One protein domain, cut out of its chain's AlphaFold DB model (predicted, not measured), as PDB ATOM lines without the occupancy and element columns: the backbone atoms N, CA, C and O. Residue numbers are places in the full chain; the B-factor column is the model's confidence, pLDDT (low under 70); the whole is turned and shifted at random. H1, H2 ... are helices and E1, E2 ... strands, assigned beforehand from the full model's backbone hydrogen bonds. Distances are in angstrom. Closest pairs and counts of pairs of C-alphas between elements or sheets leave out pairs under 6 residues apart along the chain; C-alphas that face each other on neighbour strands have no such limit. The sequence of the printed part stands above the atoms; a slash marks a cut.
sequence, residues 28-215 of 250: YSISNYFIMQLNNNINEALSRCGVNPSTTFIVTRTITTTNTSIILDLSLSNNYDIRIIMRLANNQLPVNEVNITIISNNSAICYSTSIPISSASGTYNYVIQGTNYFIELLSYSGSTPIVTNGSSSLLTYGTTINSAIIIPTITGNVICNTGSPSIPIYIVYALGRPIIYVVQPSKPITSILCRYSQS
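Overview. This is residues 28 to 215 of the 250 residues of an uncharacterized protein of Vulcanisaeta distributa (strain DSM 14429 / JCM 11212 / NBRC 100878 / IC-017) (UniProt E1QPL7). Two strongly twisted sheets, E6 to E12 and E1 to E5, make a sandwich only partly face to face, and the one helix, H1, runs over E4 and E5 of the smaller sheet and over E10 of the larger. The larger sheet folds back on itself where its long strands E7 and E8 bend sharply. The printed part has 188 residues, with H1 first and twelve named strands after it; the class is mostly strand. The five-stranded sheet runs E1 E2 E3 E4 E5, and the larger one is branched, with antiparallel neighbours in both. The whole is compact, with a radius of gyration of the C-alphas of 16.2 A and spans of 48 by 35 by 30 A.

Along the chain. Begin in the larger sheet with E6, residues 126 to 129, E7, 133 to 150, and E8, 153 to 168. E9 is residues 173 to 177, E10 185 to 190, E11 193 to 199, and E12 205 to 213, 22.7 A long, ending at C-alpha 213 (-14.010, -25.188, -52.485). In the other sheet find E1, residues 58 to 65, E2, 69 to 76, E3, 81 to 89, 25.4 A, E4, 92 to 103, 27.0 A, and E5, 109 to 116. H1, residues 31 to 48, runs 25.7 A from C-alpha 31 (-29.731, -23.681, -34.482).

Arrangement. Look first at E8, which has E7 on one side, N 155 to O 148 at 3.0 A, and on the other side E12 beside residues 153 to 161, N 154 to O 210 at 2.9 A, and E11 beside 163 to 167, N 166 to O 197 at 2.8 A. E7 bends by 165 degrees at residue 139 and E8 by 157 degrees at 161. E6, E7 and E8 form a meander, each strand the antiparallel neighbour of the one before, as do E1 to E5. E9 pairs with E12, N 175 to O 211 at 2.8 A, and E10 with E11, N 188 to O 196 at 2.9 A. In the other sheet, N 84 and O 72 of the hairpin E2 and E3 are 2.8 A apart. Between the sheets, E4 and E7 touch, their closest C-alphas, Gln 92 and Leu 138, 5.7 A apart. H1 makes two layers, a helix on one face of a sheet, with E1 to E5, at a height of 9.5 A; its closest C-alphas to E5 are Ala 45 and Tyr 111, 6.2 A. It also touches E10, at Ile 35 and Val 188, 5.9 A. Every O i to N i+4 pair of H1 is within hydrogen-bond range.

Size, cuts and confidence. The C-alphas farthest apart, Asn 106 and Gly 142, are 48.8 A apart. The printed part has no cut and no long link. The mean pLDDT of the printed part is 73.6, and 66 residues are under 70, among them 118 to 132 and 138 to 159.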
ATOM      1  N   TYR A  28     -25.024 -18.886 -28.690       33.22
ATOM      2  CA  TYR A  28     -26.155 -19.798 -28.619       33.22
ATOM      3  C   TYR A  28     -27.421 -19.071 -29.075       33.22
ATOM      4  O   TYR A  28     -27.858 -18.130 -28.419       33.22
ATOM      5  N   SER A  29     -28.061 -19.556 -30.137       29.09
ATOM      6  CA  SER A  29     -29.503 -19.379 -30.317       29.09
ATOM      7  C   SER A  29     -30.057 -20.438 -31.273       29.09
ATOM      8  O   SER A  29     -29.922 -20.310 -32.483       29.09
ATOM      9  N   ILE A  30     -30.674 -21.483 -30.708       41.72
ATOM     10  CA  ILE A  30     -31.644 -22.420 -31.323       41.72
ATOM     11  C   ILE A  30     -31.138 -23.322 -32.480       41.72
ATOM     12  O   ILE A  30     -31.535 -24.484 -32.546       41.72
ATOM     13  N   SER A  31     -30.201 -22.896 -33.327       53.09
ATOM     14  CA  SER A  31     -29.731 -23.681 -34.482       53.09
ATOM     15  C   SER A  31     -28.813 -24.856 -34.110       53.09
ATOM     16  O   SER A  31     -28.815 -25.873 -34.801       53.09
ATOM     17  N   ASN A  32     -28.067 -24.770 -33.000       57.56
ATOM     18  CA  ASN A  32     -27.203 -25.869 -32.564       57.56
ATOM     19  C   ASN A  32     -28.038 -27.114 -32.235       57.56
ATOM     20  O   ASN A  32     -27.608 -28.223 -32.510       57.56
ATOM     21  N   TYR A  33     -29.259 -26.940 -31.719       66.12
ATOM     22  CA  TYR A  33     -30.145 -28.059 -31.412       66.12
ATOM     23  C   TYR A  33     -30.622 -28.782 -32.676       66.12
ATOM     24  O   TYR A  33     -30.473 -29.996 -32.751       66.12
ATOM     25  N   PHE A  34     -31.108 -28.050 -33.687       71.50
ATOM     26  CA  PHE A  34     -31.498 -28.615 -34.990       71.50
ATOM     27  C   PHE A  34     -30.345 -29.397 -35.635       71.50
ATOM     28  O   PHE A  34     -30.502 -30.550 -36.027       71.50
ATOM     29  N   ILE A  35     -29.162 -28.783 -35.697       74.06
ATOM     30  CA  ILE A  35     -27.978 -29.357 -36.348       74.06
ATOM     31  C   ILE A  35     -27.449 -30.558 -35.567       74.06
ATOM     32  O   ILE A  35     -27.130 -31.586 -36.159       74.06
ATOM     33  N   MET A  36     -27.382 -30.451 -34.239       74.81
ATOM     34  CA  MET A  36     -26.974 -31.542 -33.357       74.81
ATOM     35  C   MET A  36     -27.950 -32.713 -33.448       74.81
ATOM     36  O   MET A  36     -27.506 -33.848 -33.594       74.81
ATOM     37  N   GLN A  37     -29.262 -32.463 -33.406       77.00
ATOM     38  CA  GLN A  37     -30.262 -33.512 -33.584       77.00
ATOM     39  C   GLN A  37     -30.110 -34.189 -34.939       77.00
ATOM     40  O   GLN A  37     -30.066 -35.416 -34.995       77.00
ATOM     41  N   LEU A  38     -29.981 -33.417 -36.016       82.62
ATOM     42  CA  LEU A  38     -29.843 -33.974 -37.354       82.62
ATOM     43  C   LEU A  38     -28.565 -34.815 -37.483       82.62
ATOM     44  O   LEU A  38     -28.638 -35.965 -37.904       82.62
ATOM     45  N   ASN A  39     -27.417 -34.301 -37.034       84.06
ATOM     46  CA  ASN A  39     -26.148 -35.036 -37.043       84.06
ATOM     47  C   ASN A  39     -26.220 -36.329 -36.219       84.06
ATOM     48  O   ASN A  39     -25.789 -37.383 -36.686       84.06
ATOM     49  N   ASN A  40     -26.780 -36.270 -35.008       84.94
ATOM     50  CA  ASN A  40     -26.890 -37.436 -34.135       84.94
ATOM     51  C   ASN A  40     -27.776 -38.516 -34.758       84.94
ATOM     52  O   ASN A  40     -27.384 -39.678 -34.775       84.94
ATOM     53  N   ASN A  41     -28.920 -38.136 -35.330       86.50
ATOM     54  CA  ASN A  41     -29.828 -39.093 -35.953       86.50
ATOM     55  C   ASN A  41     -29.275 -39.664 -37.267       86.50
ATOM     56  O   ASN A  41     -29.479 -40.844 -37.536       86.50
ATOM     57  N   ILE A  42     -28.544 -38.880 -38.071       88.19
ATOM     58  CA  ILE A  42     -27.833 -39.407 -39.251       88.19
ATOM     59  C   ILE A  42     -26.816 -40.465 -38.809       88.19
ATOM     60  O   ILE A  42     -26.777 -41.557 -39.372       88.19
ATOM     61  N   ASN A  43     -26.011 -40.163 -37.787       88.06
ATOM     62  CA  ASN A  43     -24.997 -41.088 -37.284       88.06
ATOM     63  C   ASN A  43     -25.620 -42.349 -36.668       88.06
ATOM     64  O   ASN A  43     -25.127 -43.450 -36.912       88.06
ATOM     65  N   GLU A  44     -26.714 -42.210 -35.917       89.12
ATOM     66  CA  GLU A  44     -27.458 -43.347 -35.373       89.12
ATOM     67  C   GLU A  44     -28.044 -44.216 -36.492       89.12
ATOM     68  O   GLU A  44     -27.863 -45.434 -36.474       89.12
ATOM     69  N   ALA A  45     -28.689 -43.606 -37.491       87.94
ATOM     70  CA  ALA A  45     -29.246 -44.316 -38.635       87.94
ATOM     71  C   ALA A  45     -28.162 -45.118 -39.371       87.94
ATOM     72  O   ALA A  45     -28.340 -46.307 -39.638       87.94
ATOM     73  N   LEU A  46     -27.011 -44.489 -39.644       89.62
ATOM     74  CA  LEU A  46     -25.871 -45.137 -40.298       89.62
ATOM     75  C   LEU A  46     -25.335 -46.303 -39.467       89.62
ATOM     76  O   LEU A  46     -25.122 -47.391 -40.003       89.62
ATOM     77  N   SER A  47     -25.178 -46.102 -38.157       89.44
ATOM     78  CA  SER A  47     -24.713 -47.134 -37.230       89.44
ATOM     79  C   SER A  47     -25.661 -48.332 -37.169       89.44
ATOM     80  O   SER A  47     -25.195 -49.468 -37.249       89.44
ATOM     81  N   ARG A  48     -26.980 -48.104 -37.093       90.62
ATOM     82  CA  ARG A  48     -27.995 -49.174 -37.090       90.62
ATOM     83  C   ARG A  48     -27.989 -49.991 -38.379       90.62
ATOM     84  O   ARG A  48     -28.253 -51.186 -38.338       90.62
ATOM     85  N   CYS A  49     -27.642 -49.358 -39.494       89.00
ATOM     86  CA  CYS A  49     -27.497 -50.012 -40.789       89.00
ATOM     87  C   CYS A  49     -26.117 -50.630 -41.040       89.00
ATOM     88  O   CYS A  49     -25.853 -51.095 -42.147       89.00
ATOM     89  N   GLY A  50     -25.221 -50.632 -40.046       88.38
ATOM     90  CA  GLY A  50     -23.870 -51.181 -40.188       88.38
ATOM     91  C   GLY A  50     -22.985 -50.399 -41.166       88.38
ATOM     92  O   GLY A  50     -21.962 -50.913 -41.619       88.38
ATOM     93  N   VAL A  51     -23.355 -49.161 -41.508       87.62
ATOM     94  CA  VAL A  51     -22.569 -48.309 -42.401       87.62
ATOM     95  C   VAL A  51     -21.411 -47.717 -41.609       87.62
ATOM     96  O   VAL A  51     -21.605 -46.896 -40.713       87.62
ATOM     97  N   ASN A  52     -20.190 -48.129 -41.946       84.69
ATOM     98  CA  ASN A  52     -18.993 -47.636 -41.277       84.69
ATOM     99  C   ASN A  52     -18.571 -46.269 -41.861       84.69
ATOM    100  O   ASN A  52     -18.191 -46.204 -43.038       84.69
ATOM    101  N   PRO A  53     -18.581 -45.185 -41.059       77.25
ATOM    102  CA  PRO A  53     -18.217 -43.849 -41.521       77.25
ATOM    103  C   PRO A  53     -16.740 -43.694 -41.899       77.25
ATOM    104  O   PRO A  53     -16.402 -42.758 -42.617       77.25
ATOM    105  N   SER A  54     -15.866 -44.603 -41.464       79.38
ATOM    106  CA  SER A  54     -14.430 -44.562 -41.764       79.38
ATOM    107  C   SER A  54     -14.080 -45.128 -43.143       79.38
ATOM    108  O   SER A  54     -13.019 -44.819 -43.678       79.38
ATOM    109  N   THR A  55     -14.941 -45.974 -43.715       83.62
ATOM    110  CA  THR A  55     -14.690 -46.666 -44.995       83.62
ATOM    111  C   THR A  55     -15.685 -46.291 -46.087       83.62
ATOM    112  O   THR A  55     -15.468 -46.609 -47.256       83.62
ATOM    113  N   THR A  56     -16.770 -45.611 -45.723       86.88
ATOM    114  CA  THR A  56     -17.842 -45.235 -46.641       86.88
ATOM    115  C   THR A  56     -17.768 -43.748 -46.954       86.88
ATOM    116  O   THR A  56     -17.601 -42.925 -46.056       86.88
ATOM    117  N   PHE A  57     -17.931 -43.382 -48.223       85.88
ATOM    118  CA  PHE A  57     -17.974 -41.988 -48.656       85.88
ATOM    119  C   PHE A  57     -19.154 -41.725 -49.592       85.88
ATOM    120  O   PHE A  57     -19.710 -42.640 -50.194       85.88
ATOM    121  N   ILE A  58     -19.539 -40.454 -49.703       87.94
ATOM    122  CA  ILE A  58     -20.628 -40.012 -50.582       87.94
ATOM    123  C   ILE A  58     -20.116 -39.967 -52.026       87.94
ATOM    124  O   ILE A  58     -19.109 -39.309 -52.295       87.94
ATOM    125  N   VAL A  59     -20.817 -40.644 -52.935       87.00
ATOM    126  CA  VAL A  59     -20.500 -40.731 -54.367       87.00
ATOM    127  C   VAL A  59     -21.292 -39.693 -55.150       87.00
ATOM    128  O   VAL A  59     -20.710 -38.903 -55.891       87.00
ATOM    129  N   THR A  60     -22.608 -39.660 -54.957       86.00
ATOM    130  CA  THR A  60     -23.508 -38.726 -55.639       86.00
ATOM    131  C   THR A  60     -24.355 -37.966 -54.629       86.00
ATOM    132  O   THR A  60     -24.559 -38.399 -53.490       86.00
ATOM    133  N   ARG A  61     -24.813 -36.787 -55.047       87.12
ATOM    134  CA  ARG A  61     -25.727 -35.938 -54.289       87.12
ATOM    135  C   ARG A  61     -26.771 -35.409 -55.251       87.12
ATOM    136  O   ARG A  61     -26.419 -34.819 -56.269       87.12
ATOM    137  N   THR A  62     -28.036 -35.611 -54.931       86.25
ATOM    138  CA  THR A  62     -29.141 -35.033 -55.692       86.25
ATOM    139  C   THR A  62     -30.073 -34.299 -54.747       86.25
ATOM    140  O   THR A  62     -30.282 -34.708 -53.605       86.25
ATOM    141  N   ILE A  63     -30.559 -33.151 -55.208       83.94
ATOM    142  CA  ILE A  63     -31.393 -32.253 -54.420       83.94
ATOM    143  C   ILE A  63     -32.664 -32.045 -55.215       83.94
ATOM    144  O   ILE A  63     -32.616 -31.558 -56.345       83.94
ATOM    145  N   THR A  64     -33.786 -32.412 -54.612       84.69
ATOM    146  CA  THR A  64     -35.108 -32.163 -55.171       84.69
ATOM    147  C   THR A  64     -35.857 -31.256 -54.219       84.69
ATOM    148  O   THR A  64     -35.990 -31.558 -53.033       84.69
ATOM    149  N   THR A  65     -36.349 -30.137 -54.732       74.69
ATOM    150  CA  THR A  65     -37.184 -29.221 -53.967       74.69
ATOM    151  C   THR A  65     -38.632 -29.380 -54.375       74.69
ATOM    152  O   THR A  65     -38.975 -29.493 -55.551       74.69
ATOM    153  N   THR A  66     -39.495 -29.396 -53.374       77.44
ATOM    154  CA  THR A  66     -40.932 -29.240 -53.549       77.44
ATOM    155  C   THR A  66     -41.376 -28.018 -52.762       77.44
ATOM    156  O   THR A  66     -40.617 -27.472 -51.966       77.44
ATOM    157  N   ASN A  67     -42.627 -27.600 -52.943       70.12
ATOM    158  CA  ASN A  67     -43.151 -26.457 -52.198       70.12
ATOM    159  C   ASN A  67     -43.054 -26.654 -50.676       70.12
ATOM    160  O   ASN A  67     -42.888 -25.676 -49.964       70.12
ATOM    161  N   THR A  68     -43.131 -27.893 -50.180       75.75
ATOM    162  CA  THR A  68     -43.245 -28.207 -48.746       75.75
ATOM    163  C   THR A  68     -42.021 -28.921 -48.172       75.75
ATOM    164  O   THR A  68     -41.957 -29.168 -46.965       75.75
ATOM    165  N   SER A  69     -41.051 -29.300 -49.007       80.56
ATOM    166  CA  SER A  69     -39.911 -30.094 -48.562       80.56
ATOM    167  C   SER A  69     -38.666 -29.917 -49.417       80.56
ATOM    168  O   SER A  69     -38.731 -29.718 -50.631       80.56
ATOM    169  N   ILE A  70     -37.523 -30.081 -48.760       82.94
ATOM    170  CA  ILE A  70     -36.220 -30.236 -49.395       82.94
ATOM    171  C   ILE A  70     -35.821 -31.702 -49.235       82.94
ATOM    172  O   ILE A  70     -35.722 -32.205 -48.113       82.94
ATOM    173  N   ILE A  71     -35.612 -32.389 -50.353       89.00
ATOM    174  CA  ILE A  71     -35.207 -33.794 -50.403       89.00
ATOM    175  C   ILE A  71     -33.747 -33.844 -50.833       89.00
ATOM    176  O   ILE A  71     -33.394 -33.396 -51.923       89.00
ATOM    177  N   LEU A  72     -32.906 -34.393 -49.965       90.94
ATOM    178  CA  LEU A  72     -31.499 -34.649 -50.220       90.94
ATOM    179  C   LEU A  72     -31.278 -36.158 -50.299       90.94
ATOM    180  O   LEU A  72     -31.393 -36.858 -49.294       90.94
ATOM    181  N   ASP A  73     -30.930 -36.632 -51.488       90.69
ATOM    182  CA  ASP A  73     -30.584 -38.026 -51.753       90.69
ATOM    183  C   ASP A  73     -29.065 -38.143 -51.940       90.69
ATOM    184  O   ASP A  73     -28.463 -37.462 -52.780       90.69
ATOM    185  N   LEU A  74     -28.437 -38.992 -51.128       91.50
ATOM    186  CA  LEU A  74     -26.996 -39.235 -51.096       91.50
ATOM    187  C   LEU A  74     -26.726 -40.712 -51.387       91.50
ATOM    188  O   LEU A  74     -27.065 -41.551 -50.554       91.50
ATOM    189  N   SER A  75     -26.048 -41.031 -52.489       91.44
ATOM    190  CA  SER A  75     -25.573 -42.404 -52.714       91.44
ATOM    191  C   SER A  75     -24.184 -42.603 -52.134       91.44
ATOM    192  O   SER A  75     -23.299 -41.749 -52.269       91.44
ATOM    193  N   LEU A  76     -23.986 -43.741 -51.479       91.81
ATOM    194  CA  LEU A  76     -22.772 -44.094 -50.758       91.81
ATOM    195  C   LEU A  76     -21.929 -45.118 -51.527       91.81
ATOM    196  O   LEU A  76     -22.433 -45.918 -52.310       91.81
ATOM    197  N   SER A  77     -20.624 -45.142 -51.253       90.44
ATOM    198  CA  SER A  77     -19.653 -46.024 -51.917       90.44
ATOM    199  C   SER A  77     -19.854 -47.517 -51.643       90.44
ATOM    200  O   SER A  77     -19.306 -48.352 -52.354       90.44
ATOM    201  N   ASN A  78     -20.616 -47.861 -50.605       90.00
ATOM    202  CA  ASN A  78     -20.998 -49.228 -50.258       90.00
ATOM    203  C   ASN A  78     -22.373 -49.628 -50.833       90.00
ATOM    204  O   ASN A  78     -22.933 -50.637 -50.405       90.00
ATOM    205  N   ASN A  79     -22.907 -48.852 -51.785       89.88
ATOM    206  CA  ASN A  79     -24.212 -49.033 -52.431       89.88
ATOM    207  C   ASN A  79     -25.423 -48.856 -51.503       89.88
ATOM    208  O   ASN A  79     -26.496 -49.368 -51.796       89.88
ATOM    209  N   TYR A  80     -25.264 -48.160 -50.379       92.25
ATOM    210  CA  TYR A  80     -26.398 -47.680 -49.589       92.25
ATOM    211  C   TYR A  80     -26.789 -46.284 -50.074       92.25
ATOM    212  O   TYR A  80     -25.934 -45.537 -50.549       92.25
ATOM    213  N   ASP A  81     -28.043 -45.898 -49.879       93.12
ATOM    214  CA  ASP A  81     -28.497 -44.525 -50.082       93.12
ATOM    215  C   ASP A  81     -28.992 -43.932 -48.762       93.12
ATOM    216  O   ASP A  81     -29.633 -44.605 -47.951       93.12
ATOM    217  N   ILE A  82     -28.710 -42.651 -48.545       92.50
ATOM    218  CA  ILE A  82     -29.291 -41.855 -47.465       92.50
ATOM    219  C   ILE A  82     -30.247 -40.855 -48.101       92.50
ATOM    220  O   ILE A  82     -29.832 -40.002 -48.884       92.50
ATOM    221  N   ARG A  83     -31.514 -40.916 -47.706       93.19
ATOM    222  CA  ARG A  83     -32.538 -39.940 -48.057       93.19
ATOM    223  C   ARG A  83     -32.872 -39.099 -46.837       93.19
ATOM    224  O   ARG A  83     -33.348 -39.623 -45.833       93.19
ATOM    225  N   ILE A  84     -32.652 -37.795 -46.933       91.69
ATOM    226  CA  ILE A  84     -32.999 -36.819 -45.900       91.69
ATOM    227  C   ILE A  84     -34.099 -35.924 -46.463       91.69
ATOM    228  O   ILE A  84     -33.877 -35.167 -47.404       91.69
ATOM    229  N   ILE A  85     -35.289 -36.010 -45.881       90.06
ATOM    230  CA  ILE A  85     -36.443 -35.190 -46.240       90.06
ATOM    231  C   ILE A  85     -36.653 -34.181 -45.123       90.06
ATOM    232  O   ILE A  85     -37.099 -34.533 -44.034       90.06
ATOM    233  N   MET A  86     -36.353 -32.918 -45.400       86.19
ATOM    234  CA  MET A  86     -36.641 -31.810 -44.499       86.19
ATOM    235  C   MET A  86     -38.005 -31.233 -44.873       86.19
ATOM    236  O   MET A  86     -38.138 -30.579 -45.907       86.19
ATOM    237  N   ARG A  87     -39.029 -31.495 -44.060       82.62
ATOM    238  CA  ARG A  87     -40.365 -30.914 -44.228       82.62
ATOM    239  C   ARG A  87     -40.393 -29.538 -43.601       82.62
ATOM    240  O   ARG A  87     -40.212 -29.383 -42.396       82.62
ATOM    241  N   LEU A  88     -40.633 -28.545 -44.429       72.19
ATOM    242  CA  LEU A  88     -40.651 -27.157 -44.022       72.19
ATOM    243  C   LEU A  88     -41.973 -26.849 -43.306       72.19
ATOM    244  O   LEU A  88     -43.046 -27.227 -43.784       72.19
ATOM    245  N   ALA A  89     -41.922 -26.163 -42.163       63.81
ATOM    246  CA  ALA A  89     -43.129 -25.636 -41.535       63.81
ATOM    247  C   ALA A  89     -43.661 -24.499 -42.415       63.81
ATOM    248  O   ALA A  89     -42.959 -23.511 -42.615       63.81
ATOM    249  N   ASN A  90     -44.874 -24.619 -42.965       63.41
ATOM    250  CA  ASN A  90     -45.451 -23.599 -43.857       63.41
ATOM    251  C   ASN A  90     -44.506 -23.185 -45.006       63.41
ATOM    252  O   ASN A  90     -44.425 -22.006 -45.353       63.41
ATOM    253  N   ASN A  91     -43.779 -24.148 -45.582       57.28
ATOM    254  CA  ASN A  91     -42.801 -23.927 -46.654       57.28
ATOM    255  C   ASN A  91     -41.581 -23.069 -46.243       57.28
ATOM    256  O   ASN A  91     -40.914 -22.537 -47.122       57.28
ATOM    257  N   GLN A  92     -41.280 -22.940 -44.942       52.81
ATOM    258  CA  GLN A  92     -40.150 -22.174 -44.393       52.81
ATOM    259  C   GLN A  92     -39.296 -22.974 -43.402       52.81
ATOM    260  O   GLN A  92     -39.693 -24.035 -42.920       52.81
ATOM    261  N   LEU A  93     -38.130 -22.415 -43.051       50.38
ATOM    262  CA  LEU A  93     -37.505 -22.723 -41.767       50.38
ATOM    263  C   LEU A  93     -38.377 -22.139 -40.633       50.38
ATOM    264  O   LEU A  93     -38.844 -21.006 -40.736       50.38
ATOM    265  N   PRO A  94     -38.542 -22.872 -39.531       58.78
ATOM    266  CA  PRO A  94     -37.875 -24.139 -39.260       58.78
ATOM    267  C   PRO A  94     -38.404 -25.318 -40.064       58.78
ATOM    268  O   PRO A  94     -39.567 -25.394 -40.451       58.78
ATOM    269  N   VAL A  95     -37.534 -26.302 -40.224       70.06
ATOM    270  CA  VAL A  95     -37.970 -27.639 -40.580       70.06
ATOM    271  C   VAL A  95     -38.911 -28.080 -39.461       70.06
ATOM    272  O   VAL A  95     -38.524 -28.012 -38.303       70.06
ATOM    273  N   ASN A  96     -40.143 -28.451 -39.796       74.06
ATOM    274  CA  ASN A  96     -41.109 -28.997 -38.846       74.06
ATOM    275  C   ASN A  96     -40.766 -30.446 -38.499       74.06
ATOM    276  O   ASN A  96     -41.001 -30.928 -37.397       74.06
ATOM    277  N   GLU A  97     -40.254 -31.169 -39.489       81.44
ATOM    278  CA  GLU A  97     -39.988 -32.591 -39.384       81.44
ATOM    279  C   GLU A  97     -38.846 -32.959 -40.326       81.44
ATOM    280  O   GLU A  97     -38.863 -32.592 -41.502       81.44
ATOM    281  N   VAL A  98     -37.861 -33.699 -39.830       86.94
ATOM    282  CA  VAL A  98     -36.850 -34.332 -40.678       86.94
ATOM    283  C   VAL A  98     -37.093 -35.825 -40.693       86.94
ATOM    284  O   VAL A  98     -37.064 -36.464 -39.646       86.94
ATOM    285  N   ASN A  99     -37.276 -36.384 -41.882       90.94
ATOM    286  CA  ASN A  99     -37.284 -37.821 -42.073       90.94
ATOM    287  C   ASN A  99     -35.947 -38.260 -42.677       90.94
ATOM    288  O   ASN A  99     -35.563 -37.794 -43.751       90.94
ATOM    289  N   ILE A 100     -35.235 -39.139 -41.980       91.50
ATOM    290  CA  ILE A 100     -33.976 -39.731 -42.427       91.50
ATOM    291  C   ILE A 100     -34.254 -41.193 -42.717       91.50
ATOM    292  O   ILE A 100     -34.666 -41.940 -41.835       91.50
ATOM    293  N   THR A 101     -34.006 -41.609 -43.949       93.69
ATOM    294  CA  THR A 101     -34.176 -42.991 -44.386       93.69
ATOM    295  C   THR A 101     -32.868 -43.491 -44.971       93.69
ATOM    296  O   THR A 101     -32.276 -42.833 -45.821       93.69
ATOM    297  N   ILE A 102     -32.425 -44.661 -44.525       92.81
ATOM    298  CA  ILE A 102     -31.307 -45.385 -45.121       92.81
ATOM    299  C   ILE A 102     -31.861 -46.558 -45.906       92.81
ATOM    300  O   ILE A 102     -32.569 -47.412 -45.365       92.81
ATOM    301  N   ILE A 103     -31.521 -46.583 -47.183       93.88
ATOM    302  CA  ILE A 103     -31.911 -47.606 -48.138       93.88
ATOM    303  C   ILE A 103     -30.675 -48.478 -48.361       93.88
ATOM    304  O   ILE A 103     -29.598 -47.972 -48.678       93.88
ATOM    305  N   SER A 104     -30.799 -49.780 -48.127       90.62
ATOM    306  CA  SER A 104     -29.711 -50.726 -48.367       90.62
ATOM    307  C   SER A 104     -29.543 -51.020 -49.855       90.62
ATOM    308  O   SER A 104     -30.408 -50.740 -50.681       90.62
ATOM    309  N   ASN A 105     -28.424 -51.651 -50.191       85.44
ATOM    310  CA  ASN A 105     -28.047 -52.063 -51.545       85.44
ATOM    311  C   ASN A 105     -29.072 -52.925 -52.305       85.44
ATOM    312  O   ASN A 105     -29.029 -52.987 -53.530       85.44
ATOM    313  N   ASN A 106     -29.988 -53.590 -51.606       87.75
ATOM    314  CA  ASN A 106     -31.110 -54.340 -52.179       87.75
ATOM    315  C   ASN A 106     -32.402 -53.503 -52.303       87.75
ATOM    316  O   ASN A 106     -33.484 -54.068 -52.439       87.75
ATOM    317  N   SER A 107     -32.299 -52.176 -52.195       86.50
ATOM    318  CA  SER A 107     -33.411 -51.217 -52.215       86.50
ATOM    319  C   SER A 107     -34.430 -51.374 -51.078       86.50
ATOM    320  O   SER A 107     -35.480 -50.731 -51.101       86.50
ATOM    321  N   ALA A 108     -34.135 -52.191 -50.063       90.25
ATOM    322  CA  ALA A 108     -34.949 -52.267 -48.858       90.25
ATOM    323  C   ALA A 108     -34.661 -51.074 -47.939       90.25
ATOM    324  O   ALA A 108     -33.542 -50.564 -47.872       90.25
ATOM    325  N   ILE A 109     -35.672 -50.634 -47.191       93.75
ATOM    326  CA  ILE A 109     -35.462 -49.661 -46.119       93.75
ATOM    327  C   ILE A 109     -34.762 -50.393 -44.977       93.75
ATOM    328  O   ILE A 109     -35.342 -51.284 -44.361       93.75
ATOM    329  N   CYS A 110     -33.522 -50.009 -44.699       92.75
ATOM    330  CA  CYS A 110     -32.773 -50.537 -43.570       92.75
ATOM    331  C   CYS A 110     -33.199 -49.857 -42.260       92.75
ATOM    332  O   CYS A 110     -33.466 -50.519 -41.259       92.75
ATOM    333  N   TYR A 111     -33.292 -48.527 -42.273       93.94
ATOM    334  CA  TYR A 111     -33.727 -47.742 -41.123       93.94
ATOM    335  C   TYR A 111     -34.436 -46.475 -41.593       93.94
ATOM    336  O   TYR A 111     -34.053 -45.882 -42.600       93.94
ATOM    337  N   SER A 112     -35.461 -46.051 -40.863       92.56
ATOM    338  CA  SER A 112     -36.151 -44.788 -41.095       92.56
ATOM    339  C   SER A 112     -36.521 -44.174 -39.752       92.56
ATOM    340  O   SER A 112     -37.009 -44.874 -38.864       92.56
ATOM    341  N   THR A 113     -36.262 -42.882 -39.596       91.38
ATOM    342  CA  THR A 113     -36.630 -42.119 -38.404       91.38
ATOM    343  C   THR A 113     -37.215 -40.776 -38.805       91.38
ATOM    344  O   THR A 113     -36.734 -40.135 -39.740       91.38
ATOM    345  N   SER A 114     -38.255 -40.355 -38.088       88.75
ATOM    346  CA  SER A 114     -38.867 -39.038 -38.222       88.75
ATOM    347  C   SER A 114     -38.634 -38.246 -36.940       88.75
ATOM    348  O   SER A 114     -38.893 -38.728 -35.836       88.75
ATOM    349  N   ILE A 115     -38.112 -37.034 -37.098       84.19
ATOM    350  CA  ILE A 115     -37.685 -36.159 -36.014       84.19
ATOM    351  C   ILE A 115     -38.521 -34.883 -36.102       84.19
ATOM    352  O   ILE A 115     -38.318 -34.108 -37.039       84.19
ATOM    353  N   PRO A 116     -39.443 -34.631 -35.162       78.69
ATOM    354  CA  PRO A 116     -40.149 -33.361 -35.097       78.69
ATOM    355  C   PRO A 116     -39.208 -32.263 -34.595       78.69
ATOM    356  O   PRO A 116     -38.435 -32.458 -33.657       78.69
ATOM    357  N   ILE A 117     -39.287 -31.089 -35.208       70.25
ATOM    358  CA  ILE A 117     -38.433 -29.940 -34.927       70.25
ATOM    359  C   ILE A 117     -39.356 -28.724 -34.798       70.25
ATOM    360  O   ILE A 117     -40.079 -28.367 -35.719       70.25
ATOM    361  N   SER A 118     -39.374 -28.101 -33.616       53.62
ATOM    362  CA  SER A 118     -40.270 -26.973 -33.321       53.62
ATOM    363  C   SER A 118     -39.548 -25.632 -33.443       53.62
ATOM    364  O   SER A 118     -38.407 -25.484 -32.997       53.62
ATOM    365  N   SER A 119     -40.197 -24.640 -34.061       52.47
ATOM    366  CA  SER A 119     -39.723 -23.246 -34.147       52.47
ATOM    367  C   SER A 119     -40.776 -22.347 -34.832       52.47
ATOM    368  O   SER A 119     -41.728 -22.840 -35.437       52.47
ATOM    369  N   ALA A 120     -40.624 -21.026 -34.718       43.16
ATOM    370  CA  ALA A 120     -41.604 -20.039 -35.184       43.16
ATOM    371  C   ALA A 120     -41.433 -19.635 -36.667       43.16
ATOM    372  O   ALA A 120     -40.321 -19.628 -37.189       43.16
ATOM    373  N   SER A 121     -42.549 -19.277 -37.314       39.72
ATOM    374  CA  SER A 121     -42.714 -19.018 -38.759       39.72
ATOM    375  C   SER A 121     -42.455 -17.569 -39.210       39.72
ATOM    376  O   SER A 121     -42.677 -16.640 -38.432       39.72
ATOM    377  N   GLY A 122     -42.132 -17.359 -40.498       43.84
ATOM    378  CA  GLY A 122     -42.067 -16.040 -41.151       43.84
ATOM    379  C   GLY A 122     -41.835 -16.119 -42.673       43.84
ATOM    380  O   GLY A 122     -41.093 -16.966 -43.137       43.84
ATOM    381  N   THR A 123     -42.448 -15.225 -43.454       36.09
ATOM    382  CA  THR A 123     -42.621 -15.309 -44.926       36.09
ATOM    383  C   THR A 123     -41.349 -15.325 -45.811       36.09
ATOM    384  O   THR A 123     -40.349 -14.706 -45.455       36.09
ATOM    385  N   TYR A 124     -41.512 -15.922 -47.016       44.66
ATOM    386  CA  TYR A 124     -40.771 -15.828 -48.309       44.66
ATOM    387  C   TYR A 124     -39.812 -16.972 -48.720       44.66
ATOM    388  O   TYR A 124     -38.935 -17.357 -47.960       44.66
ATOM    389  N   ASN A 125     -39.922 -17.409 -49.993       52.03
ATOM    390  CA  ASN A 125     -39.070 -18.424 -50.637       52.03
ATOM    391  C   ASN A 125     -38.391 -17.829 -51.884       52.03
ATOM    392  O   ASN A 125     -39.079 -17.372 -52.801       52.03
ATOM    393  N   TYR A 126     -37.056 -17.864 -51.947       52.47
ATOM    394  CA  TYR A 126     -36.305 -17.594 -53.178       52.47
ATOM    395  C   TYR A 126     -35.189 -18.623 -53.357       52.47
ATOM    396  O   TYR A 126     -34.264 -18.717 -52.543       52.47
ATOM    397  N   VAL A 127     -35.297 -19.400 -54.434       57.12
ATOM    398  CA  VAL A 127     -34.387 -20.500 -54.753       57.12
ATOM    399  C   VAL A 127     -33.364 -20.042 -55.777       57.12
ATOM    400  O   VAL A 127     -33.705 -19.457 -56.806       57.12
ATOM    401  N   ILE A 128     -32.105 -20.367 -55.513       63.47
ATOM    402  CA  ILE A 128     -30.985 -20.090 -56.392       63.47
ATOM    403  C   ILE A 128     -30.264 -21.398 -56.691       63.47
ATOM    404  O   ILE A 128     -29.624 -21.998 -55.823       63.47
ATOM    405  N   GLN A 129     -30.344 -21.830 -57.945       64.00
ATOM    406  CA  GLN A 129     -29.677 -23.038 -58.408       64.00
ATOM    407  C   GLN A 129     -28.383 -22.676 -59.143       64.00
ATOM    408  O   GLN A 129     -28.407 -22.090 -60.225       64.00
ATOM    409  N   GLY A 130     -27.243 -23.018 -58.541       62.25
ATOM    410  CA  GLY A 130     -25.924 -22.970 -59.171       62.25
ATOM    411  C   GLY A 130     -25.421 -24.373 -59.516       62.25
ATOM    412  O   GLY A 130     -25.913 -25.371 -58.995       62.25
ATOM    413  N   THR A 131     -24.405 -24.470 -60.376       63.56
ATOM    414  CA  THR A 131     -23.832 -25.758 -60.811       63.56
ATOM    415  C   THR A 131     -23.219 -26.574 -59.666       63.56
ATOM    416  O   THR A 131     -23.328 -27.796 -59.671       63.56
ATOM    417  N   ASN A 132     -22.622 -25.920 -58.662       69.81
ATOM    418  CA  ASN A 132     -21.850 -26.589 -57.598       69.81
ATOM    419  C   ASN A 132     -22.495 -26.534 -56.201       69.81
ATOM    420  O   ASN A 132     -22.005 -27.169 -55.262       69.81
ATOM    421  N   TYR A 133     -23.562 -25.758 -56.034       73.69
ATOM    422  CA  TYR A 133     -24.333 -25.678 -54.799       73.69
ATOM    423  C   TYR A 133     -25.701 -25.050 -55.063       73.69
ATOM    424  O   TYR A 133     -25.901 -24.266 -55.991       73.69
ATOM    425  N   PHE A 134     -26.628 -25.410 -54.195       72.44
ATOM    426  CA  PHE A 134     -27.996 -24.941 -54.114       72.44
ATOM    427  C   PHE A 134     -28.108 -23.966 -52.940       72.44
ATOM    428  O   PHE A 134     -27.574 -24.253 -51.868       72.44
ATOM    429  N   ILE A 135     -28.766 -22.822 -53.133       74.56
ATOM    430  CA  ILE A 135     -29.026 -21.845 -52.068       74.56
ATOM    431  C   ILE A 135     -30.514 -21.553 -52.042       74.56
ATOM    432  O   ILE A 135     -31.088 -21.122 -53.039       74.56
ATOM    433  N   GLU A 136     -31.114 -21.720 -50.878       71.19
ATOM    434  CA  GLU A 136     -32.483 -21.317 -50.623       71.19
ATOM    435  C   GLU A 136     -32.486 -20.238 -49.547       71.19
ATOM    436  O   GLU A 136     -32.047 -20.462 -48.413       71.19
ATOM    437  N   LEU A 137     -32.945 -19.043 -49.923       70.56
ATOM    438  CA  LEU A 137     -33.242 -17.985 -48.968       70.56
ATOM    439  C   LEU A 137     -34.622 -18.277 -48.385       70.56
ATOM    440  O   LEU A 137     -35.626 -18.214 -49.095       70.56
ATOM    441  N   LEU A 138     -34.636 -18.623 -47.103       64.75
ATOM    442  CA  LEU A 138     -35.813 -19.154 -46.411       64.75
ATOM    443  C   LEU A 138     -36.522 -18.100 -45.568       64.75
ATOM    444  O   LEU A 138     -37.685 -18.261 -45.220       64.75
ATOM    445  N   SER A 139     -35.811 -17.031 -45.209       63.16
ATOM    446  CA  SER A 139     -36.407 -15.828 -44.653       63.16
ATOM    447  C   SER A 139     -35.574 -14.628 -45.067       63.16
ATOM    448  O   SER A 139     -34.363 -14.570 -44.819       63.16
ATOM    449  N   TYR A 140     -36.228 -13.660 -45.696       65.88
ATOM    450  CA  TYR A 140     -35.622 -12.394 -46.064       65.88
ATOM    451  C   TYR A 140     -36.668 -11.275 -46.092       65.88
ATOM    452  O   TYR A 140     -37.868 -11.532 -46.117       65.88
ATOM    453  N   SER A 141     -36.237 -10.020 -46.060       67.56
ATOM    454  CA  SER A 141     -37.105  -8.853 -46.209       67.56
ATOM    455  C   SER A 141     -36.510  -7.841 -47.186       67.56
ATOM    456  O   SER A 141     -35.302  -7.807 -47.421       67.56
ATOM    457  N   GLY A 142     -37.365  -7.011 -47.783       66.81
ATOM    458  CA  GLY A 142     -36.964  -6.031 -48.794       66.81
ATOM    459  C   GLY A 142     -37.177  -6.523 -50.227       66.81
ATOM    460  O   GLY A 142     -38.079  -7.315 -50.493       66.81
ATOM    461  N   SER A 143     -36.385  -5.996 -51.161       65.06
ATOM    462  CA  SER A 143     -36.486  -6.299 -52.592       65.06
ATOM    463  C   SER A 143     -36.099  -7.739 -52.933       65.06
ATOM    464  O   SER A 143     -35.406  -8.417 -52.175       65.06
ATOM    465  N   THR A 144     -36.540  -8.203 -54.106       62.81
ATOM    466  CA  THR A 144     -36.138  -9.504 -54.650       62.81
ATOM    467  C   THR A 144     -34.612  -9.622 -54.704       62.81
ATOM    468  O   THR A 144     -33.960  -8.684 -55.176       62.81
ATOM    469  N   PRO A 145     -34.039 -10.758 -54.272       64.38
ATOM    470  CA  PRO A 145     -32.597 -10.960 -54.297       64.38
ATOM    471  C   PRO A 145     -32.018 -10.844 -55.702       64.38
ATOM    472  O   PRO A 145     -32.479 -11.502 -56.632       64.38
ATOM    473  N   ILE A 146     -30.981 -10.018 -55.846       64.31
ATOM    474  CA  ILE A 146     -30.169  -9.971 -57.058       64.31
ATOM    475  C   ILE A 146     -29.090 -11.033 -56.915       64.31
ATOM    476  O   ILE A 146     -28.322 -11.024 -55.951       64.31
ATOM    477  N   VAL A 147     -29.044 -11.939 -57.887       65.88
ATOM    478  CA  VAL A 147     -28.091 -13.044 -57.925       65.88
ATOM    479  C   VAL A 147     -27.085 -12.804 -59.029       65.88
ATOM    480  O   VAL A 147     -27.439 -12.728 -60.204       65.88
ATOM    481  N   THR A 148     -25.812 -12.766 -58.659       65.19
ATOM    482  CA  THR A 148     -24.712 -12.848 -59.619       65.19
ATOM    483  C   THR A 148     -24.006 -14.184 -59.448       65.19
ATOM    484  O   THR A 148     -23.545 -14.508 -58.349       65.19
ATOM    485  N   ASN A 149     -23.939 -14.957 -60.533       64.88
ATOM    486  CA  ASN A 149     -23.362 -16.297 -60.563       64.88
ATOM    487  C   ASN A 149     -22.078 -16.309 -61.406       64.88
ATOM    488  O   ASN A 149     -22.076 -15.874 -62.555       64.88
ATOM    489  N   GLY A 150     -20.998 -16.826 -60.829       61.06
ATOM    490  CA  GLY A 150     -19.762 -17.183 -61.521       61.06
ATOM    491  C   GLY A 150     -19.478 -18.676 -61.362       61.06
ATOM    492  O   GLY A 150     -20.057 -19.340 -60.510       61.06
ATOM    493  N   SER A 151     -18.525 -19.211 -62.129       59.50
ATOM    494  CA  SER A 151     -18.194 -20.650 -62.213       59.50
ATOM    495  C   SER A 151     -17.937 -21.368 -60.876       59.50
ATOM    496  O   SER A 151     -17.899 -22.598 -60.821       59.50
ATOM    497  N   SER A 152     -17.758 -20.644 -59.770       62.22
ATOM    498  CA  SER A 152     -17.602 -21.227 -58.433       62.22
ATOM    499  C   SER A 152     -18.198 -20.383 -57.307       62.22
ATOM    500  O   SER A 152     -18.030 -20.746 -56.144       62.22
ATOM    501  N   SER A 153     -18.865 -19.269 -57.607       59.62
ATOM    502  CA  SER A 153     -19.249 -18.267 -56.607       59.62
ATOM    503  C   SER A 153     -20.606 -17.655 -56.897       59.62
ATOM    504  O   SER A 153     -20.904 -17.326 -58.042       59.62
ATOM    505  N   LEU A 154     -21.376 -17.446 -55.840       67.50
ATOM    506  CA  LEU A 154     -22.708 -16.897 -55.913       67.50
ATOM    507  C   LEU A 154     -22.825 -15.825 -54.864       67.50
ATOM    508  O   LEU A 154     -22.582 -16.063 -53.680       67.50
ATOM    509  N   LEU A 155     -23.156 -14.641 -55.344       65.38
ATOM    510  CA  LEU A 155     -23.391 -13.486 -54.514       65.38
ATOM    511  C   LEU A 155     -24.863 -13.121 -54.634       65.38
ATOM    512  O   LEU A 155     -25.370 -12.914 -55.738       65.38
ATOM    513  N   THR A 156     -25.504 -13.023 -53.478       67.69
ATOM    514  CA  THR A 156     -26.875 -12.546 -53.341       67.69
ATOM    515  C   THR A 156     -26.856 -11.221 -52.592       67.69
ATOM    516  O   THR A 156     -26.254 -11.148 -51.520       67.69
ATOM    517  N   TYR A 157     -27.492 -10.182 -53.136       67.94
ATOM    518  CA  TYR A 157     -27.581  -8.856 -52.509       67.94
ATOM    519  C   TYR A 157     -28.902  -8.143 -52.835       67.94
ATOM    520  O   TYR A 157     -29.673  -8.586 -53.684       67.94
ATOM    521  N   GLY A 158     -29.165  -7.030 -52.143       59.72
ATOM    522  CA  GLY A 158     -30.380  -6.228 -52.338       59.72
ATOM    523  C   GLY A 158     -31.567  -6.670 -51.478       59.72
ATOM    524  O   GLY A 158     -32.694  -6.271 -51.741       59.72
ATOM    525  N   THR A 159     -31.326  -7.488 -50.452       68.50
ATOM    526  CA  THR A 159     -32.346  -7.986 -49.514       68.50
ATOM    527  C   THR A 159     -31.715  -8.177 -48.149       68.50
ATOM    528  O   THR A 159     -30.529  -8.479 -48.048       68.50
ATOM    529  N   THR A 160     -32.530  -8.059 -47.116       72.38
ATOM    530  CA  THR A 160     -32.180  -8.334 -45.732       72.38
ATOM    531  C   THR A 160     -32.452  -9.809 -45.434       72.38
ATOM    532  O   THR A 160     -33.587 -10.203 -45.196       72.38
ATOM    533  N   ILE A 161     -31.417 -10.641 -45.486       74.38
ATOM    534  CA  ILE A 161     -31.463 -12.090 -45.290       74.38
ATOM    535  C   ILE A 161     -31.427 -12.402 -43.790       74.38
ATOM    536  O   ILE A 161     -30.496 -12.015 -43.078       74.38
ATOM    537  N   ASN A 162     -32.433 -13.139 -43.330       70.00
ATOM    538  CA  ASN A 162     -32.583 -13.583 -41.945       70.00
ATOM    539  C   ASN A 162     -32.180 -15.054 -41.775       70.00
ATOM    540  O   ASN A 162     -31.679 -15.434 -40.720       70.00
ATOM    541  N   SER A 163     -32.397 -15.885 -42.798       70.38
ATOM    542  CA  SER A 163     -31.927 -17.270 -42.823       70.38
ATOM    543  C   SER A 163     -31.781 -17.806 -44.246       70.38
ATOM    544  O   SER A 163     -32.529 -17.441 -45.159       70.38
ATOM    545  N   ALA A 164     -30.808 -18.694 -44.433       75.44
ATOM    546  CA  ALA A 164     -30.598 -19.406 -45.686       75.44
ATOM    547  C   ALA A 164     -30.084 -20.829 -45.435       75.44
ATOM    548  O   ALA A 164     -29.300 -21.065 -44.512       75.44
ATOM    549  N   ILE A 165     -30.495 -21.761 -46.292       76.94
ATOM    550  CA  ILE A 165     -29.899 -23.093 -46.391       76.94
ATOM    551  C   ILE A 165     -29.073 -23.145 -47.670       76.94
ATOM    552  O   ILE A 165     -29.521 -22.739 -48.739       76.94
ATOM    553  N   ILE A 166     -27.858 -23.665 -47.551       79.44
ATOM    554  CA  ILE A 166     -26.969 -23.926 -48.675       79.44
ATOM    555  C   ILE A 166     -26.628 -25.413 -48.689       79.44
ATOM    556  O   ILE A 166     -26.163 -25.965 -47.692       79.44
ATOM    557  N   ILE A 167     -26.829 -26.070 -49.828       79.38
ATOM    558  CA  ILE A 167     -26.569 -27.500 -50.003       79.38
ATOM    559  C   ILE A 167     -25.589 -27.687 -51.171       79.38
ATOM    560  O   ILE A 167     -25.916 -27.336 -52.304       79.38
ATOM    561  N   PRO A 168     -24.376 -28.222 -50.950       77.12
ATOM    562  CA  PRO A 168     -23.472 -28.600 -52.038       77.12
ATOM    563  C   PRO A 168     -24.096 -29.667 -52.949       77.12
ATOM    564  O   PRO A 168     -24.456 -30.746 -52.479       77.12
ATOM    565  N   THR A 169     -24.149 -29.405 -54.257       76.12
ATOM    566  CA  THR A 169     -24.642 -30.362 -55.271       76.12
ATOM    567  C   THR A 169     -23.574 -31.376 -55.682       76.12
ATOM    568  O   THR A 169     -23.892 -32.421 -56.238       76.12
ATOM    569  N   ILE A 170     -22.305 -31.094 -55.381       75.00
ATOM    570  CA  ILE A 170     -21.158 -31.970 -55.642       75.00
ATOM    571  C   ILE A 170     -20.363 -32.230 -54.358       75.00
ATOM    572  O   ILE A 170     -20.527 -31.552 -53.341       75.00
ATOM    573  N   THR A 171     -19.492 -33.235 -54.379       70.31
ATOM    574  CA  THR A 171     -18.606 -33.568 -53.259       70.31
ATOM    575  C   THR A 171     -17.529 -32.504 -53.066       70.31
ATOM    576  O   THR A 171     -16.525 -32.473 -53.768       70.31
ATOM    577  N   GLY A 172     -17.710 -31.660 -52.052       68.94
ATOM    578  CA  GLY A 172     -16.744 -30.645 -51.648       68.94
ATOM    579  C   GLY A 172     -17.295 -29.767 -50.534       68.94
ATOM    580  O   GLY A 172     -18.285 -30.120 -49.888       68.94
ATOM    581  N   ASN A 173     -16.643 -28.632 -50.308       69.81
ATOM    582  CA  ASN A 173     -17.032 -27.675 -49.285       69.81
ATOM    583  C   ASN A 173     -17.655 -26.439 -49.931       69.81
ATOM    584  O   ASN A 173     -17.188 -25.968 -50.967       69.81
ATOM    585  N   VAL A 174     -18.671 -25.874 -49.290       71.06
ATOM    586  CA  VAL A 174     -19.154 -24.529 -49.599       71.06
ATOM    587  C   VAL A 174     -18.747 -23.623 -48.454       71.06
ATOM    588  O   VAL A 174     -19.004 -23.916 -47.291       71.06
ATOM    589  N   ILE A 175     -18.075 -22.531 -48.783       71.06
ATOM    590  CA  ILE A 175     -17.703 -21.507 -47.818       71.06
ATOM    591  C   ILE A 175     -18.536 -20.290 -48.147       71.06
ATOM    592  O   ILE A 175     -18.387 -19.709 -49.222       71.06
ATOM    593  N   CYS A 176     -19.419 -19.924 -47.227       70.12
ATOM    594  CA  CYS A 176     -20.167 -18.689 -47.336       70.12
ATOM    595  C   CYS A 176     -19.528 -17.612 -46.464       70.12
ATOM    596  O   CYS A 176     -18.972 -17.880 -45.403       70.12
ATOM    597  N   ASN A 177     -19.579 -16.384 -46.947       69.75
ATOM    598  CA  ASN A 177     -19.186 -15.195 -46.230       69.75
ATOM    599  C   ASN A 177     -20.318 -14.189 -46.368       69.75
ATOM    600  O   ASN A 177     -20.858 -13.967 -47.444       69.75
ATOM    601  N   THR A 178     -20.686 -13.602 -45.254       66.88
ATOM    602  CA  THR A 178     -21.836 -12.718 -45.086       66.88
ATOM    603  C   THR A 178     -21.390 -11.264 -44.904       66.88
ATOM    604  O   THR A 178     -22.176 -10.411 -44.504       66.88
ATOM    605  N   GLY A 179     -20.098 -10.983 -45.112       58.81
ATOM    606  CA  GLY A 179     -19.470  -9.689 -44.848       58.81
ATOM    607  C   GLY A 179     -19.220  -9.407 -43.364       58.81
ATOM    608  O   GLY A 179     -18.532  -8.442 -43.047       58.81
ATOM    609  N   SER A 180     -19.724 -10.252 -42.457       56.38
ATOM    610  CA  SER A 180     -19.463 -10.160 -41.021       56.38
ATOM    611  C   SER A 180     -18.689 -11.392 -40.542       56.38
ATOM    612  O   SER A 180     -19.143 -12.517 -40.764       56.38
ATOM    613  N   PRO A 181     -17.553 -11.215 -39.841       50.66
ATOM    614  CA  PRO A 181     -16.732 -12.322 -39.344       50.66
ATOM    615  C   PRO A 181     -17.429 -13.175 -38.269       50.66
ATOM    616  O   PRO A 181     -16.913 -14.219 -37.890       50.66
ATOM    617  N   SER A 182     -18.589 -12.742 -37.772       43.28
ATOM    618  CA  SER A 182     -19.292 -13.330 -36.628       43.28
ATOM    619  C   SER A 182     -20.602 -14.034 -36.982       43.28
ATOM    620  O   SER A 182     -21.417 -14.284 -36.095       43.28
ATOM    621  N   ILE A 183     -20.844 -14.356 -38.256       52.31
ATOM    622  CA  ILE A 183     -22.093 -15.026 -38.633       52.31
ATOM    623  C   ILE A 183     -21.904 -16.534 -38.613       52.31
ATOM    624  O   ILE A 183     -21.121 -17.062 -39.407       52.31
ATOM    625  N   PRO A 184     -22.615 -17.238 -37.720       52.12
ATOM    626  CA  PRO A 184     -22.452 -18.665 -37.600       52.12
ATOM    627  C   PRO A 184     -23.051 -19.349 -38.831       52.12
ATOM    628  O   PRO A 184     -24.233 -19.208 -39.151       52.12
ATOM    629  N   ILE A 185     -22.194 -20.092 -39.525       62.59
ATOM    630  CA  ILE A 185     -22.589 -21.067 -40.534       62.59
ATOM    631  C   ILE A 185     -22.555 -22.410 -39.830       62.59
ATOM    632  O   ILE A 185     -21.480 -22.931 -39.527       62.59
ATOM    633  N   TYR A 186     -23.724 -22.951 -39.522       70.06
ATOM    634  CA  TYR A 186     -23.817 -24.264 -38.905       70.06
ATOM    635  C   TYR A 186     -23.766 -25.341 -39.979       70.06
ATOM    636  O   TYR A 186     -24.331 -25.173 -41.059       70.06
ATOM    637  N   ILE A 187     -23.074 -26.440 -39.692       73.12
ATOM    638  CA  ILE A 187     -22.769 -27.467 -40.687       73.12
ATOM    639  C   ILE A 187     -23.338 -28.807 -40.228       73.12
ATOM    640  O   ILE A 187     -23.029 -29.294 -39.138       73.12
ATOM    641  N   VAL A 188     -24.157 -29.407 -41.086       75.31
ATOM    642  CA  VAL A 188     -24.608 -30.794 -40.956       75.31
ATOM    643  C   VAL A 188     -23.608 -31.680 -41.684       75.31
ATOM    644  O   VAL A 188     -23.265 -31.424 -42.844       75.31
ATOM    645  N   TYR A 189     -23.162 -32.731 -41.009       78.38
ATOM    646  CA  TYR A 189     -22.200 -33.691 -41.520       78.38
ATOM    647  C   TYR A 189     -22.855 -35.052 -41.744       78.38
ATOM    648  O   TYR A 189     -23.646 -35.524 -40.934       78.38
ATOM    649  N   ALA A 190     -22.440 -35.716 -42.816       77.00
ATOM    650  CA  ALA A 190     -22.627 -37.148 -43.003       77.00
ATOM    651  C   ALA A 190     -21.295 -37.748 -43.455       77.00
ATOM    652  O   ALA A 190     -20.647 -37.209 -44.357       77.00
ATOM    653  N   LEU A 191     -20.868 -38.843 -42.815       80.25
ATOM    654  CA  LEU A 191     -19.606 -39.535 -43.131       80.25
ATOM    655  C   LEU A 191     -18.390 -38.581 -43.129       80.25
ATOM    656  O   LEU A 191     -17.571 -38.577 -44.046       80.25
ATOM    657  N   GLY A 192     -18.330 -37.679 -42.142       72.12
ATOM    658  CA  GLY A 192     -17.254 -36.686 -42.010       72.12
ATOM    659  C   GLY A 192     -17.237 -35.589 -43.083       72.12
ATOM    660  O   GLY A 192     -16.308 -34.783 -43.113       72.12
ATOM    661  N   ARG A 193     -18.247 -35.519 -43.963       75.25
ATOM    662  CA  ARG A 193     -18.354 -34.498 -45.013       75.25
ATOM    663  C   ARG A 193     -19.547 -33.575 -44.777       75.25
ATOM    664  O   ARG A 193     -20.618 -34.063 -44.420       75.25
ATOM    665  N   PRO A 194     -19.402 -32.264 -45.025       74.88
ATOM    666  CA  PRO A 194     -20.524 -31.346 -44.954       74.88
ATOM    667  C   PRO A 194     -21.537 -31.673 -46.056       74.88
ATOM    668  O   PRO A 194     -21.174 -31.892 -47.223       74.88
ATOM    669  N   ILE A 195     -22.808 -31.729 -45.672       79.56
ATOM    670  CA  ILE A 195     -23.934 -31.985 -46.575       79.56
ATOM    671  C   ILE A 195     -24.948 -30.844 -46.586       79.56
ATOM    672  O   ILE A 195     -25.602 -30.654 -47.602       79.56
ATOM    673  N   ILE A 196     -25.060 -30.068 -45.506       81.06
ATOM    674  CA  ILE A 196     -25.961 -28.914 -45.411       81.06
ATOM    675  C   ILE A 196     -25.246 -27.821 -44.617       81.06
ATOM    676  O   ILE A 196     -24.645 -28.095 -43.577       81.06
ATOM    677  N   TYR A 197     -25.333 -26.589 -45.099       79.38
ATOM    678  CA  TYR A 197     -24.883 -25.385 -44.415       79.38
ATOM    679  C   TYR A 197     -26.103 -24.529 -44.090       79.38
ATOM    680  O   TYR A 197     -26.916 -24.240 -44.967       79.38
ATOM    681  N   VAL A 198     -26.227 -24.110 -42.838       76.75
ATOM    682  CA  VAL A 198     -27.326 -23.268 -42.366       76.75
ATOM    683  C   VAL A 198     -26.753 -21.933 -41.925       76.75
ATOM    684  O   VAL A 198     -25.945 -21.866 -40.999       76.75
ATOM    685  N   VAL A 199     -27.174 -20.866 -42.597       75.75
ATOM    686  CA  VAL A 199     -26.815 -19.488 -42.267       75.75
ATOM    687  C   VAL A 199     -27.980 -18.882 -41.500       75.75
ATOM    688  O   VAL A 199     -29.054 -18.679 -42.063       75.75
ATOM    689  N   GLN A 200     -27.768 -18.598 -40.216       72.25
ATOM    690  CA  GLN A 200     -28.764 -17.965 -39.352       72.25
ATOM    691  C   GLN A 200     -28.080 -16.898 -38.487       72.25
ATOM    692  O   GLN A 200     -27.638 -17.184 -37.372       72.25
ATOM    693  N   PRO A 201     -27.901 -15.680 -39.015       64.88
ATOM    694  CA  PRO A 201     -27.214 -14.628 -38.290       64.88
ATOM    695  C   PRO A 201     -28.061 -14.100 -37.122       64.88
ATOM    696  O   PRO A 201     -29.285 -14.023 -37.199       64.88
ATOM    697  N   SER A 202     -27.396 -13.664 -36.050       61.38
ATOM    698  CA  SER A 202     -28.044 -13.002 -34.902       61.38
ATOM    699  C   SER A 202     -28.608 -11.618 -35.240       61.38
ATOM    700  O   SER A 202     -29.429 -11.076 -34.501       61.38
ATOM    701  N   LYS A 203     -28.166 -11.038 -36.361       68.19
ATOM    702  CA  LYS A 203     -28.690  -9.809 -36.957       68.19
ATOM    703  C   LYS A 203     -28.853 -10.017 -38.460       68.19
ATOM    704  O   LYS A 203     -27.960 -10.610 -39.060       68.19
ATOM    705  N   PRO A 204     -29.921  -9.509 -39.081       71.19
ATOM    706  CA  PRO A 204     -30.104  -9.655 -40.517       71.19
ATOM    707  C   PRO A 204     -28.928  -9.108 -41.336       71.19
ATOM    708  O   PRO A 204     -28.301  -8.120 -40.946       71.19
ATOM    709  N   ILE A 205     -28.647  -9.733 -42.480       73.12
ATOM    710  CA  ILE A 205     -27.543  -9.358 -43.376       73.12
ATOM    711  C   ILE A 205     -28.012  -8.964 -44.757       73.12
ATOM    712  O   ILE A 205     -29.013  -9.458 -45.244       73.12
ATOM    713  N   THR A 206     -27.253  -8.105 -45.420       71.44
ATOM    714  CA  THR A 206     -27.628  -7.574 -46.735       71.44
ATOM    715  C   THR A 206     -27.012  -8.334 -47.906       71.44
ATOM    716  O   THR A 206     -27.420  -8.132 -49.053       71.44
ATOM    717  N   SER A 207     -26.022  -9.191 -47.640       70.50
ATOM    718  CA  SER A 207     -25.368  -9.991 -48.668       70.50
ATOM    719  C   SER A 207     -24.832 -11.324 -48.150       70.50
ATOM    720  O   SER A 207     -24.448 -11.465 -46.987       70.50
ATOM    721  N   ILE A 208     -24.801 -12.313 -49.044       74.88
ATOM    722  CA  ILE A 208     -24.139 -13.605 -48.836       74.88
ATOM    723  C   ILE A 208     -23.340 -13.937 -50.092       74.88
ATOM    724  O   ILE A 208     -23.895 -13.995 -51.187       74.88
ATOM    725  N   LEU A 209     -22.043 -14.180 -49.919       74.25
ATOM    726  CA  LEU A 209     -21.126 -14.714 -50.917       74.25
ATOM    727  C   LEU A 209     -20.803 -16.166 -50.576       74.25
ATOM    728  O   LEU A 209     -20.028 -16.420 -49.659       74.25
ATOM    729  N   CYS A 210     -21.333 -17.115 -51.335       74.00
ATOM    730  CA  CYS A 210     -20.979 -18.524 -51.215       74.00
ATOM    731  C   CYS A 210     -20.007 -18.932 -52.313       74.00
ATOM    732  O   CYS A 210     -20.162 -18.556 -53.474       74.00
ATOM    733  N   ARG A 211     -18.994 -19.716 -51.947       71.00
ATOM    734  CA  ARG A 211     -17.982 -20.226 -52.862       71.00
ATOM    735  C   ARG A 211     -17.781 -21.720 -52.674       71.00
ATOM    736  O   ARG A 211     -17.580 -22.189 -51.557       71.00
ATOM    737  N   TYR A 212     -17.750 -22.441 -53.786       70.56
ATOM    738  CA  TYR A 212     -17.325 -23.833 -53.797       70.56
ATOM    739  C   TYR A 212     -15.809 -23.949 -53.610       70.56
ATOM    740  O   TYR A 212     -15.025 -23.202 -54.205       70.56
ATOM    741  N   SER A 213     -15.398 -24.918 -52.801       62.25
ATOM    742  CA  SER A 213     -14.010 -25.188 -52.485       62.25
ATOM    743  C   SER A 213     -13.729 -26.673 -52.284       62.25
ATOM    744  O   SER A 213     -14.412 -27.367 -51.532       62.25
ATOM    745  N   GLN A 214     -12.634 -27.140 -52.880       61.88
ATOM    746  CA  GLN A 214     -12.071 -28.465 -52.608       61.88
ATOM    747  C   GLN A 214     -11.160 -28.475 -51.362       61.88
ATOM    748  O   GLN A 214     -10.916 -29.537 -50.798       61.88
ATOM    749  N   SER A 215     -10.693 -27.308 -50.893       59.09
ATOM    750  CA  SER A 215      -9.773 -27.148 -49.754       59.09
ATOM    751  C   SER A 215     -10.187 -25.970 -48.869       59.09
ATOM    752  O   SER A 215     -10.085 -24.803 -49.271       59.09
TER     753      SER A 215